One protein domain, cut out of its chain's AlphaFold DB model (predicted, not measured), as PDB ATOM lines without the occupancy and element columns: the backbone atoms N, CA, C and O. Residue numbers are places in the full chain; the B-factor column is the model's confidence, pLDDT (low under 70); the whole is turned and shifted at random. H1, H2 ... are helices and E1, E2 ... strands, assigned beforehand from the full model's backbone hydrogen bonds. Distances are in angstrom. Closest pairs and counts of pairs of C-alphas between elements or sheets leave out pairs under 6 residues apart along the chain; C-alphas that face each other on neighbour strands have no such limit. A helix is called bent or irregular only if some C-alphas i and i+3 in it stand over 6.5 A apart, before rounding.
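Overview. This is residues 443 to 535 of the 540 residues of an uncharacterized protein of Lasiodiplodia theobromae (UniProt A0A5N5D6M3). A long, lone helix, H1, sticks out like a handle from a small head, in which the short helices H2 and H3 pack on a strongly bent two-stranded hairpin, E1 and E2, chiefly along E2. The small helix H4 follows H3 at a corner of the head. The printed part has 93 residues, with four named helices and then two named strands in the order H1 H2 H3 H4 E1 E2; the two strands form one antiparallel sheet, and the class is mixed, helices and strands. The whole is extended, with a radius of gyration of the C-alphas of 21.1 A and spans of 68 by 29 by 25 A, and the arm H1 makes the length.

Along the chain. Find C-alpha 443 at (30.765, 47.351, -12.477); from there H1, residues 443 to 470, runs 40.6 A to C-alpha 470 at (15.843, 14.732, 6.559). Read on to H2, residues 480 to 488, 12.2 A long, then to H3, residues 491 to 500, 14.1 A, and H4, residues 502 to 506, 6.2 A. Next comes E1, residues 512 to 520, 17.8 A, which bends by 99 degrees at residue 517. E2, residues 526 to 534, 19.2 A, bends by 94 degrees at residue 529 and ends at C-alpha 534 at (21.010, 1.846, 29.231).

Arrangement. Begin with the hairpin E1 and E2, antiparallel at 153 degrees between directions. Look at N 515 and O 531, 2.9 A apart, and at N 527 and O 519, 2.8 A apart, both within hydrogen-bond range. For H2 and E2, the closest C-alphas are those of Leu 486 and Gly 529, 4.4 A apart, at the bend of E2. For H3 and E2, they are those of Leu 493 and Val 532, 5.6 A apart. H2 and H3 are close but not clearly touching, with the C-alphas of Ala 488 and Leu 494 closest at 7.5 A, and about perpendicular at 86 degrees. H3 and H4 only just touch, with 3 pairs of C-alphas within 8 A, and only at the corner; the closest are those of Val 497 and Val 505, 6.8 A. H1 is apart from H2, H3, H4, E1 and E2. In H1, H2, H3 and H4 every O i to N i+4 pair is within hydrogen-bond range.

Size, cuts and confidence. The two farthest C-alphas, those of Val 443 and Asp 523, are 70.0 A apart. Residues 443 to 471, of which 443 to 470 belong to H1, stand free; the 64 residues of the body without them span 30 by 27 by 20 A. The printed part has no cut. The link from H1 to H2, 9 residues, is short, the other links are tight, and no link is long. The mean pLDDT of the printed part is 73.0, and 39 residues are under 70, among them residues 469 to 485 and 500 to 512.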
ATOM      1  N   VAL A 443      30.382  47.863 -13.797       82.88
ATOM      2  CA  VAL A 443      30.765  47.351 -12.477       82.88
ATOM      3  C   VAL A 443      29.543  46.979 -11.632       82.88
ATOM      4  O   VAL A 443      29.532  45.905 -11.045       82.88
ATOM      5  N   ALA A 444      28.501  47.816 -11.611       81.44
ATOM      6  CA  ALA A 444      27.276  47.564 -10.853       81.44
ATOM      7  C   ALA A 444      26.497  46.354 -11.400       81.44
ATOM      8  O   ALA A 444      25.995  45.543 -10.624       81.44
ATOM      9  N   VAL A 445      26.461  46.185 -12.728       86.06
ATOM     10  CA  VAL A 445      25.837  45.015 -13.369       86.06
ATOM     11  C   VAL A 445      26.581  43.733 -12.994       86.06
ATOM     12  O   VAL A 445      25.959  42.772 -12.551       86.06
ATOM     13  N   TRP A 446      27.914  43.723 -13.100       90.00
ATOM     14  CA  TRP A 446      28.717  42.554 -12.727       90.00
ATOM     15  C   TRP A 446      28.645  42.241 -11.228       90.00
ATOM     16  O   TRP A 446      28.547  41.071 -10.869       90.00
ATOM     17  N   LEU A 447      28.611  43.256 -10.359       89.06
ATOM     18  CA  LEU A 447      28.384  43.071  -8.922       89.06
ATOM     19  C   LEU A 447      27.034  42.407  -8.642       89.06
ATOM     20  O   LEU A 447      26.980  41.434  -7.894       89.06
ATOM     21  N   SER A 448      25.963  42.892  -9.276       89.06
ATOM     22  CA  SER A 448      24.622  42.319  -9.127       89.06
ATOM     23  C   SER A 448      24.581  40.856  -9.580       89.06
ATOM     24  O   SER A 448      24.103  39.993  -8.845       89.06
ATOM     25  N   VAL A 449      25.178  40.541 -10.734       91.88
ATOM     26  CA  VAL A 449      25.262  39.165 -11.252       91.88
ATOM     27  C   VAL A 449      26.039  38.250 -10.301       91.88
ATOM     28  O   VAL A 449      25.594  37.135 -10.034       91.88
ATOM     29  N   VAL A 450      27.164  38.709  -9.743       94.12
ATOM     30  CA  VAL A 450      27.965  37.920  -8.790       94.12
ATOM     31  C   VAL A 450      27.185  37.640  -7.506       94.12
ATOM     32  O   VAL A 450      27.170  36.499  -7.042       94.12
ATOM     33  N   VAL A 451      26.497  38.645  -6.955       92.31
ATOM     34  CA  VAL A 451      25.648  38.475  -5.764       92.31
ATOM     35  C   VAL A 451      24.514  37.488  -6.042       92.31
ATOM     36  O   VAL A 451      24.233  36.622  -5.215       92.31
ATOM     37  N   LEU A 452      23.897  37.563  -7.221       93.56
ATOM     38  CA  LEU A 452      22.793  36.687  -7.605       93.56
ATOM     39  C   LEU A 452      23.259  35.232  -7.777       93.56
ATOM     40  O   LEU A 452      22.620  34.317  -7.259       93.56
ATOM     41  N   ILE A 453      24.418  35.006  -8.406       94.62
ATOM     42  CA  ILE A 453      25.039  33.673  -8.506       94.62
ATOM     43  C   ILE A 453      25.374  33.121  -7.116       94.62
ATOM     44  O   ILE A 453      25.111  31.950  -6.836       94.62
ATOM     45  N   TRP A 454      25.921  33.956  -6.230       94.69
ATOM     46  CA  TRP A 454      26.233  33.559  -4.860       94.69
ATOM     47  C   TRP A 454      24.977  33.142  -4.087       94.69
ATOM     48  O   TRP A 454      24.974  32.095  -3.440       94.69
ATOM     49  N   LEU A 455      23.886  33.905  -4.204       92.69
ATOM     50  CA  LEU A 455      22.601  33.573  -3.584       92.69
ATOM     51  C   LEU A 455      22.005  32.271  -4.132       92.69
ATOM     52  O   LEU A 455      21.480  31.465  -3.369       92.69
ATOM     53  N   ILE A 456      22.118  32.012  -5.438       93.00
ATOM     54  CA  ILE A 456      21.677  30.735  -6.016       93.00
ATOM     55  C   ILE A 456      22.498  29.576  -5.434       93.00
ATOM     56  O   ILE A 456      21.934  28.562  -5.020       93.00
ATOM     57  N   MET A 457      23.822  29.727  -5.361       92.25
ATOM     58  CA  MET A 457      24.721  28.707  -4.814       92.25
ATOM     59  C   MET A 457      24.405  28.382  -3.349       92.25
ATOM     60  O   MET A 457      24.344  27.206  -2.984       92.25
ATOM     61  N   THR A 458      24.160  29.393  -2.511       90.38
ATOM     62  CA  THR A 458      23.820  29.175  -1.095       90.38
ATOM     63  C   THR A 458      22.466  28.487  -0.937       90.38
ATOM     64  O   THR A 458      22.353  27.556  -0.139       90.38
ATOM     65  N   VAL A 459      21.460  28.855  -1.737       90.62
ATOM     66  CA  VAL A 459      20.144  28.194  -1.729       90.62
ATOM     67  C   VAL A 459      20.258  26.725  -2.142       90.62
ATOM     68  O   VAL A 459      19.699  25.850  -1.476       90.62
ATOM     69  N   VAL A 460      21.019  26.421  -3.198       88.88
ATOM     70  CA  VAL A 460      21.255  25.034  -3.633       88.88
ATOM     71  C   VAL A 460      21.965  24.242  -2.537       88.88
ATOM     72  O   VAL A 460      21.536  23.136  -2.207       88.88
ATOM     73  N   PHE A 461      23.003  24.815  -1.925       88.81
ATOM     74  CA  PHE A 461      23.742  24.170  -0.843       88.81
ATOM     75  C   PHE A 461      22.839  23.840   0.354       88.81
ATOM     76  O   PHE A 461      22.809  22.692   0.802       88.81
ATOM     77  N   ILE A 462      22.046  24.808   0.825       86.44
ATOM     78  CA  ILE A 462      21.096  24.608   1.929       86.44
ATOM     79  C   ILE A 462      20.089  23.511   1.572       86.44
ATOM     80  O   ILE A 462      19.842  22.617   2.380       86.44
ATOM     81  N   THR A 463      19.561  23.519   0.349       83.50
ATOM     82  CA  THR A 463      18.580  22.521  -0.104       83.50
ATOM     83  C   THR A 463      19.171  21.108  -0.125       83.50
ATOM     84  O   THR A 463      18.522  20.153   0.305       83.50
ATOM     85  N   VAL A 464      20.419  20.955  -0.579       82.69
ATOM     86  CA  VAL A 464      21.119  19.661  -0.602       82.69
ATOM     87  C   VAL A 464      21.389  19.155   0.815       82.69
ATOM     88  O   VAL A 464      21.116  17.989   1.107       82.69
ATOM     89  N   VAL A 465      21.871  20.022   1.710       80.69
ATOM     90  CA  VAL A 465      22.126  19.668   3.116       80.69
ATOM     91  C   VAL A 465      20.826  19.274   3.821       80.69
ATOM     92  O   VAL A 465      20.772  18.224   4.463       80.69
ATOM     93  N   HIS A 466      19.760  20.054   3.637       74.44
ATOM     94  CA  HIS A 466      18.452  19.789   4.231       74.44
ATOM     95  C   HIS A 466      17.883  18.442   3.771       74.44
ATOM     96  O   HIS A 466      17.448  17.625   4.586       74.44
ATOM     97  N   ARG A 467      17.983  18.146   2.469       73.25
ATOM     98  CA  ARG A 467      17.529  16.872   1.897       73.25
ATOM     99  C   ARG A 467      18.339  15.676   2.399       73.25
ATOM    100  O   ARG A 467      17.788  14.583   2.519       73.25
ATOM    101  N   ASN A 468      19.626  15.859   2.692       71.12
ATOM    102  CA  ASN A 468      20.474  14.782   3.196       71.12
ATOM    103  C   ASN A 468      20.228  14.491   4.687       71.12
ATOM    104  O   ASN A 468      20.244  13.331   5.092       71.12
ATOM    105  N   GLN A 469      19.944  15.517   5.495       63.50
ATOM    106  CA  GLN A 469      19.643  15.341   6.921       63.50
ATOM    107  C   GLN A 469      18.233  14.778   7.166       63.50
ATOM    108  O   GLN A 469      18.071  13.888   8.001       63.50
ATOM    109  N   LEU A 470      17.225  15.212   6.402       58.81
ATOM    110  CA  LEU A 470      15.843  14.732   6.559       58.81
ATOM    111  C   LEU A 470      15.593  13.332   5.986       58.81
ATOM    112  O   LEU A 470      14.637  12.675   6.386       58.81
ATOM    113  N   LYS A 471      16.475  12.817   5.119       57.50
ATOM    114  CA  LYS A 471      16.369  11.452   4.568       57.50
ATOM    115  C   LYS A 471      16.425  10.338   5.627       57.50
ATOM    116  O   LYS A 471      16.151   9.189   5.297       57.50
ATOM    117  N   ARG A 472      16.810  10.651   6.874       55.31
ATOM    118  CA  ARG A 472      16.845   9.709   8.009       55.31
ATOM    119  C   ARG A 472      15.546   9.648   8.824       55.31
ATOM    120  O   ARG A 472      15.428   8.762   9.665       55.31
ATOM    121  N   LEU A 473      14.579  10.535   8.583       58.97
ATOM    122  CA  LEU A 473      13.248  10.451   9.187       58.97
ATOM    123  C   LEU A 473      12.316   9.684   8.246       58.97
ATOM    124  O   LEU A 473      12.044  10.124   7.135       58.97
ATOM    125  N   ASN A 474      11.823   8.527   8.692       57.31
ATOM    126  CA  ASN A 474      10.948   7.668   7.885       57.31
ATOM    127  C   ASN A 474       9.481   8.162   7.856       57.31
ATOM    128  O   ASN A 474       8.617   7.499   7.289       57.31
ATOM    129  N   ARG A 475       9.183   9.312   8.484       59.38
ATOM    130  CA  ARG A 475       7.851   9.929   8.546       59.38
ATOM    131  C   ARG A 475       7.968  11.458   8.627       59.38
ATOM    132  O   ARG A 475       8.823  11.961   9.356       59.38
ATOM    133  N   ASN A 476       7.121  12.181   7.888       59.19
ATOM    134  CA  ASN A 476       7.017  13.641   7.981       59.19
ATOM    135  C   ASN A 476       6.533  14.018   9.389       59.19
ATOM    136  O   ASN A 476       5.480  13.552   9.819       59.19
ATOM    137  N   VAL A 477       7.312  14.829  10.102       61.59
ATOM    138  CA  VAL A 477       6.933  15.412  11.393       61.59
ATOM    139  C   VAL A 477       6.456  16.826  11.090       61.59
ATOM    140  O   VAL A 477       7.276  17.723  10.907       61.59
ATOM    141  N   GLU A 478       5.147  17.011  10.949       57.91
ATOM    142  CA  GLU A 478       4.571  18.307  10.559       57.91
ATOM    143  C   GLU A 478       4.093  19.108  11.775       57.91
ATOM    144  O   GLU A 478       3.951  20.329  11.701       57.91
ATOM    145  N   CYS A 479       3.910  18.457  12.929       64.50
ATOM    146  CA  CYS A 479       3.501  19.124  14.160       64.50
ATOM    147  C   CYS A 479       4.155  18.536  15.421       64.50
ATOM    148  O   CYS A 479       4.650  17.410  15.441       64.50
ATOM    149  N   ALA A 480       4.108  19.293  16.522       63.19
ATOM    150  CA  ALA A 480       4.594  18.833  17.826       63.19
ATOM    151  C   ALA A 480       3.852  17.579  18.340       63.19
ATOM    152  O   ALA A 480       4.413  16.815  19.122       63.19
ATOM    153  N   ALA A 481       2.622  17.324  17.876       63.03
ATOM    154  CA  ALA A 481       1.885  16.109  18.219       63.03
ATOM    155  C   ALA A 481       2.488  14.848  17.572       63.03
ATOM    156  O   ALA A 481       2.486  13.793  18.201       63.03
ATOM    157  N   ASP A 482       3.090  14.950  16.382       66.12
ATOM    158  CA  ASP A 482       3.790  13.819  15.751       66.12
ATOM    159  C   ASP A 482       5.056  13.439  16.526       66.12
ATOM    160  O   ASP A 482       5.396  12.261  16.641       66.12
ATOM    161  N   VAL A 483       5.724  14.431  17.128       67.75
ATOM    162  CA  VAL A 483       6.846  14.197  18.048       67.75
ATOM    163  C   VAL A 483       6.364  13.483  19.311       67.75
ATOM    164  O   VAL A 483       7.016  12.548  19.767       67.75
ATOM    165  N   LEU A 484       5.198  13.861  19.847       66.31
ATOM    166  CA  LEU A 484       4.607  13.171  20.996       66.31
ATOM    167  C   LEU A 484       4.257  11.715  20.679       66.31
ATOM    168  O   LEU A 484       4.465  10.869  21.536       66.31
ATOM    169  N   VAL A 485       3.803  11.387  19.466       69.31
ATOM    170  CA  VAL A 485       3.553   9.987  19.067       69.31
ATOM    171  C   VAL A 485       4.850   9.169  19.036       69.31
ATOM    172  O   VAL A 485       4.856   8.020  19.471       69.31
ATOM    173  N   LEU A 486       5.962   9.762  18.584       70.69
ATOM    174  CA  LEU A 486       7.277   9.103  18.550       70.69
ATOM    175  C   LEU A 486       7.873   8.851  19.946       70.69
ATOM    176  O   LEU A 486       8.737   7.987  20.082       70.69
ATOM    177  N   VAL A 487       7.421   9.603  20.955       70.69
ATOM    178  CA  VAL A 487       7.885   9.533  22.352       70.69
ATOM    179  C   VAL A 487       6.920   8.734  23.236       70.69
ATOM    180  O   VAL A 487       7.359   7.995  24.110       70.69
ATOM    181  N   ALA A 488       5.609   8.831  23.004       66.69
ATOM    182  CA  ALA A 488       4.579   8.153  23.795       66.69
ATOM    183  C   ALA A 488       4.628   6.624  23.662       66.69
ATOM    184  O   ALA A 488       4.182   5.924  24.564       66.69
ATOM    185  N   GLY A 489       5.184   6.111  22.561       65.44
ATOM    186  CA  GLY A 489       5.436   4.681  22.385       65.44
ATOM    187  C   GLY A 489       6.649   4.150  23.158       65.44
ATOM    188  O   GLY A 489       6.864   2.943  23.137       65.44
ATOM    189  N   SER A 490       7.436   5.016  23.811       69.88
ATOM    190  CA  SER A 490       8.647   4.622  24.528       69.88
ATOM    191  C   SER A 490       8.382   4.400  26.007       69.88
ATOM    192  O   SER A 490       8.449   5.310  26.839       69.88
ATOM    193  N   GLU A 491       8.064   3.158  26.345       70.50
ATOM    194  CA  GLU A 491       7.728   2.783  27.714       70.50
ATOM    195  C   GLU A 491       8.923   2.927  28.660       70.50
ATOM    196  O   GLU A 491       8.735   3.394  29.783       70.50
ATOM    197  N   LYS A 492      10.157   2.637  28.216       69.56
ATOM    198  CA  LYS A 492      11.352   2.814  29.062       69.56
ATOM    199  C   LYS A 492      11.655   4.280  29.329       69.56
ATOM    200  O   LYS A 492      12.027   4.624  30.445       69.56
ATOM    201  N   LEU A 493      11.460   5.159  28.345       71.38
ATOM    202  CA  LEU A 493      11.623   6.600  28.540       71.38
ATOM    203  C   LEU A 493      10.561   7.144  29.507       71.38
ATOM    204  O   LEU A 493      10.891   7.912  30.409       71.38
ATOM    205  N   LEU A 494       9.303   6.719  29.361       71.75
ATOM    206  CA  LEU A 494       8.222   7.104  30.273       71.75
ATOM    207  C   LEU A 494       8.445   6.564  31.691       71.75
ATOM    208  O   LEU A 494       8.197   7.282  32.662       71.75
ATOM    209  N   GLN A 495       8.946   5.334  31.824       71.94
ATOM    210  CA  GLN A 495       9.306   4.744  33.110       71.94
ATOM    211  C   GLN A 495      10.464   5.502  33.765       71.94
ATOM    212  O   GLN A 495      10.374   5.868  34.933       71.94
ATOM    213  N   LEU A 496      11.498   5.842  32.998       72.06
ATOM    214  CA  LEU A 496      12.668   6.559  33.494       72.06
ATOM    215  C   LEU A 496      12.335   8.001  33.918       72.06
ATOM    216  O   LEU A 496      12.828   8.478  34.940       72.06
ATOM    217  N   VAL A 497      11.427   8.676  33.201       73.00
ATOM    218  CA  VAL A 497      10.878   9.981  33.614       73.00
ATOM    219  C   VAL A 497      10.025   9.857  34.881       73.00
ATOM    220  O   VAL A 497      10.054  10.753  35.728       73.00
ATOM    221  N   ARG A 498       9.273   8.761  35.036       73.75
ATOM    222  CA  ARG A 498       8.430   8.517  36.214       73.75
ATOM    223  C   ARG A 498       9.251   8.192  37.464       73.75
ATOM    224  O   ARG A 498       8.865   8.618  38.547       73.75
ATOM    225  N   GLU A 499      10.354   7.461  37.317       72.06
ATOM    226  CA  GLU A 499      11.214   7.035  38.427       72.06
ATOM    227  C   GLU A 499      12.200   8.129  38.863       72.06
ATOM    228  O   GLU A 499      12.329   8.386  40.059       72.06
ATOM    229  N   ASN A 500      12.843   8.822  37.916       68.50
ATOM    230  CA  ASN A 500      13.929   9.765  38.217       68.50
ATOM    231  C   ASN A 500      13.545  11.249  38.054       68.50
ATOM    232  O   ASN A 500      14.341  12.133  38.375       68.50
ATOM    233  N   GLY A 501      12.327  11.543  37.588       68.62
ATOM    234  CA  GLY A 501      11.851  12.902  37.334       68.62
ATOM    235  C   GLY A 501      12.442  13.540  36.066       68.62
ATOM    236  O   GLY A 501      13.515  13.177  35.586       68.62
ATOM    237  N   ILE A 502      11.735  14.533  35.512       65.38
ATOM    238  CA  ILE A 502      12.080  15.185  34.228       65.38
ATOM    239  C   ILE A 502      13.474  15.841  34.270       65.38
ATOM    240  O   ILE A 502      14.185  15.850  33.265       65.38
ATOM    241  N   GLU A 503      13.900  16.353  35.429       60.03
ATOM    242  CA  GLU A 503      15.197  17.027  35.565       60.03
ATOM    243  C   GLU A 503      16.401  16.090  35.393       60.03
ATOM    244  O   GLU A 503      17.427  16.535  34.880       60.03
ATOM    245  N   ALA A 504      16.288  14.810  35.766       60.56
ATOM    246  CA  ALA A 504      17.370  13.837  35.597       60.56
ATOM    247  C   ALA A 504      17.578  13.462  34.118       60.56
ATOM    248  O   ALA A 504      18.707  13.258  33.678       60.56
ATOM    249  N   VAL A 505      16.498  13.453  33.331       60.88
ATOM    250  CA  VAL A 505      16.541  13.219  31.877       60.88
ATOM    251  C   VAL A 505      17.035  14.459  31.133       60.88
ATOM    252  O   VAL A 505      17.844  14.350  30.215       60.88
ATOM    253  N   ALA A 506      16.607  15.652  31.556       59.62
ATOM    254  CA  ALA A 506      17.006  16.916  30.937       59.62
ATOM    255  C   ALA A 506      18.477  17.287  31.199       59.62
ATOM    256  O   ALA A 506      19.100  17.934  30.359       59.62
ATOM    257  N   LYS A 507      19.043  16.878  32.344       58.44
ATOM    258  CA  LYS A 507      20.460  17.104  32.684       58.44
ATOM    259  C   LYS A 507      21.424  16.073  32.085       58.44
ATOM    260  O   LYS A 507      22.621  16.209  32.311       58.44
ATOM    261  N   GLY A 508      20.925  15.115  31.295       59.22
ATOM    262  CA  GLY A 508      21.746  14.193  30.509       59.22
ATOM    263  C   GLY A 508      22.652  13.312  31.368       59.22
ATOM    264  O   GLY A 508      23.867  13.477  31.353       59.22
ATOM    265  N   ASP A 509      22.070  12.380  32.124       59.75
ATOM    266  CA  ASP A 509      22.842  11.325  32.789       59.75
ATOM    267  C   ASP A 509      23.461  10.399  31.719       59.75
ATOM    268  O   ASP A 509      22.740   9.713  30.991       59.75
ATOM    269  N   ASP A 510      24.796  10.393  31.608       62.69
ATOM    270  CA  ASP A 510      25.593   9.714  30.560       62.69
ATOM    271  C   ASP A 510      25.353   8.194  30.443       62.69
ATOM    272  O   ASP A 510      25.833   7.542  29.507       62.69
ATOM    273  N   ARG A 511      24.622   7.618  31.398       63.25
ATOM    274  CA  ARG A 511      24.241   6.204  31.452       63.25
ATOM    275  C   ARG A 511      23.145   5.830  30.456       63.25
ATOM    276  O   ARG A 511      23.058   4.664  30.079       63.25
ATOM    277  N   PHE A 512      22.354   6.794  29.991       66.56
ATOM    278  CA  PHE A 512      21.212   6.548  29.112       66.56
ATOM    279  C   PHE A 512      21.395   7.253  27.766       66.56
ATOM    280  O   PHE A 512      21.658   8.452  27.708       66.56
ATOM    281  N   VAL A 513      21.245   6.520  26.661       71.50
ATOM    282  CA  VAL A 513      21.329   7.079  25.303       71.50
ATOM    283  C   VAL A 513      19.988   6.903  24.602       71.50
ATOM    284  O   VAL A 513      19.475   5.789  24.492       71.50
ATOM    285  N   ALA A 514      19.428   8.006  24.106       70.81
ATOM    286  CA  ALA A 514      18.232   7.975  23.273       70.81
ATOM    287  C   ALA A 514      18.615   7.661  21.820       70.81
ATOM    288  O   ALA A 514      19.460   8.335  21.227       70.81
ATOM    289  N   LYS A 515      17.981   6.647  21.228       72.94
ATOM    290  CA  LYS A 515      18.180   6.265  19.827       72.94
ATOM    291  C   LYS A 515      16.847   6.310  19.088       72.94
ATOM    292  O   LYS A 515      15.857   5.746  19.538       72.94
ATOM    293  N   LEU A 516      16.847   6.964  17.927       74.25
ATOM    294  CA  LEU A 516      15.720   6.956  16.997       74.25
ATOM    295  C   LEU A 516      15.836   5.730  16.081       74.25
ATOM    296  O   LEU A 516      16.835   5.582  15.371       74.25
ATOM    297  N   GLY A 517      14.843   4.843  16.087       72.50
ATOM    298  CA  GLY A 517      14.884   3.609  15.303       72.50
ATOM    299  C   GLY A 517      13.676   2.705  15.516       72.50
ATOM    300  O   GLY A 517      12.719   3.084  16.182       72.50
ATOM    301  N   TRP A 518      13.720   1.511  14.920       75.94
ATOM    302  CA  TRP A 518      12.740   0.458  15.186       75.94
ATOM    303  C   TRP A 518      13.093  -0.257  16.489       75.94
ATOM    304  O   TRP A 518      14.247  -0.651  16.670       75.94
ATOM    305  N   PHE A 519      12.114  -0.430  17.367       74.31
ATOM    306  CA  PHE A 519      12.240  -1.169  18.619       74.31
ATOM    307  C   PHE A 519      10.969  -1.980  18.880       74.31
ATOM    308  O   PHE A 519       9.908  -1.683  18.333       74.31
ATOM    309  N   GLU A 520      11.091  -3.032  19.681       74.50
ATOM    310  CA  GLU A 520       9.985  -3.907  20.073       74.50
ATOM    311  C   GLU A 520       9.460  -3.463  21.444       74.50
ATOM    312  O   GLU A 520      10.241  -3.314  22.387       74.50
ATOM    313  N   GLY A 521       8.159  -3.182  21.530       68.25
ATOM    314  CA  GLY A 521       7.488  -2.814  22.777       68.25
ATOM    315  C   GLY A 521       7.305  -4.012  23.712       68.25
ATOM    316  O   GLY A 521       7.454  -5.165  23.305       68.25
ATOM    317  N   SER A 522       6.949  -3.765  24.977       64.50
ATOM    318  CA  SER A 522       6.658  -4.850  25.934       64.50
ATOM    319  C   SER A 522       5.400  -5.662  25.573       64.50
ATOM    320  O   SER A 522       5.195  -6.760  26.094       64.50
ATOM    321  N   ASP A 523       4.593  -5.145  24.641       69.62
ATOM    322  CA  ASP A 523       3.444  -5.784  23.997       69.62
ATOM    323  C   ASP A 523       3.826  -6.707  22.818       69.62
ATOM    324  O   ASP A 523       2.956  -7.392  22.277       69.62
ATOM    325  N   GLY A 524       5.110  -6.768  22.442       70.38
ATOM    326  CA  GLY A 524       5.626  -7.578  21.333       70.38
ATOM    327  C   GLY A 524       5.419  -6.959  19.945       70.38
ATOM    328  O   GLY A 524       5.686  -7.610  18.935       70.38
ATOM    329  N   GLU A 525       4.943  -5.711  19.856       75.31
ATOM    330  CA  GLU A 525       4.814  -5.003  18.579       75.31
ATOM    331  C   GLU A 525       6.057  -4.160  18.258       75.31
ATOM    332  O   GLU A 525       6.594  -3.441  19.101       75.31
ATOM    333  N   VAL A 526       6.493  -4.190  16.994       76.62
ATOM    334  CA  VAL A 526       7.638  -3.398  16.518       76.62
ATOM    335  C   VAL A 526       7.173  -2.007  16.082       76.62
ATOM    336  O   VAL A 526       6.359  -1.868  15.166       76.62
ATOM    337  N   ARG A 527       7.720  -0.958  16.704       73.38
ATOM    338  CA  ARG A 527       7.374   0.450  16.454       73.38
ATOM    339  C   ARG A 527       8.623   1.275  16.141       73.38
ATOM    340  O   ARG A 527       9.722   0.956  16.583       73.38
ATOM    341  N   TRP A 528       8.468   2.323  15.328       73.25
ATOM    342  CA  TRP A 528       9.544   3.272  15.019       73.25
ATOM    343  C   TRP A 528       9.364   4.536  15.854       73.25
ATOM    344  O   TRP A 528       8.316   5.176  15.772       73.25
ATOM    345  N   GLY A 529      10.374   4.909  16.631       75.06
ATOM    346  CA  GLY A 529      10.293   6.051  17.540       75.06
ATOM    347  C   GLY A 529      11.600   6.295  18.287       75.06
ATOM    348  O   GLY A 529      12.654   5.796  17.883       75.06
ATOM    349  N   VAL A 530      11.533   7.088  19.353       76.12
ATOM    350  CA  VAL A 530      12.684   7.401  20.213       76.12
ATOM    351  C   VAL A 530      12.656   6.481  21.425       76.12
ATOM    352  O   VAL A 530      11.771   6.637  22.250       76.12
ATOM    353  N   GLU A 531      13.632   5.582  21.560       75.88
ATOM    354  CA  GLU A 531      13.742   4.665  22.705       75.88
ATOM    355  C   GLU A 531      15.030   4.929  23.494       75.88
ATOM    356  O   GLU A 531      16.050   5.336  22.921       75.88
ATOM    357  N   VAL A 532      14.997   4.702  24.810       74.38
ATOM    358  CA  VAL A 532      16.164   4.855  25.688       74.38
ATOM    359  C   VAL A 532      16.804   3.504  25.960       74.38
ATOM    360  O   VAL A 532      16.146   2.555  26.387       74.38
ATOM    361  N   PHE A 533      18.116   3.447  25.757       71.19
ATOM    362  CA  PHE A 533      18.940   2.293  26.082       71.19
ATOM    363  C   PHE A 533      19.876   2.656  27.231       71.19
ATOM    364  O   PHE A 533      20.518   3.711  27.206       71.19
ATOM    365  N   GLU A 534      19.946   1.787  28.237       69.44
ATOM    366  CA  GLU A 534      21.010   1.846  29.231       69.44
ATOM    367  C   GLU A 534      22.292   1.376  28.548       69.44
ATOM    368  O   GLU A 534      22.296   0.384  27.814       69.44
ATOM    369  N   ARG A 535      23.364   2.153  28.688       64.88
ATOM    370  CA  ARG A 535      24.653   1.794  28.115       64.88
ATOM    371  C   ARG A 535      25.197   0.637  28.949       64.88
ATOM    372  O   ARG A 535      25.816   0.876  29.984       64.88
TER     373      ARG A 535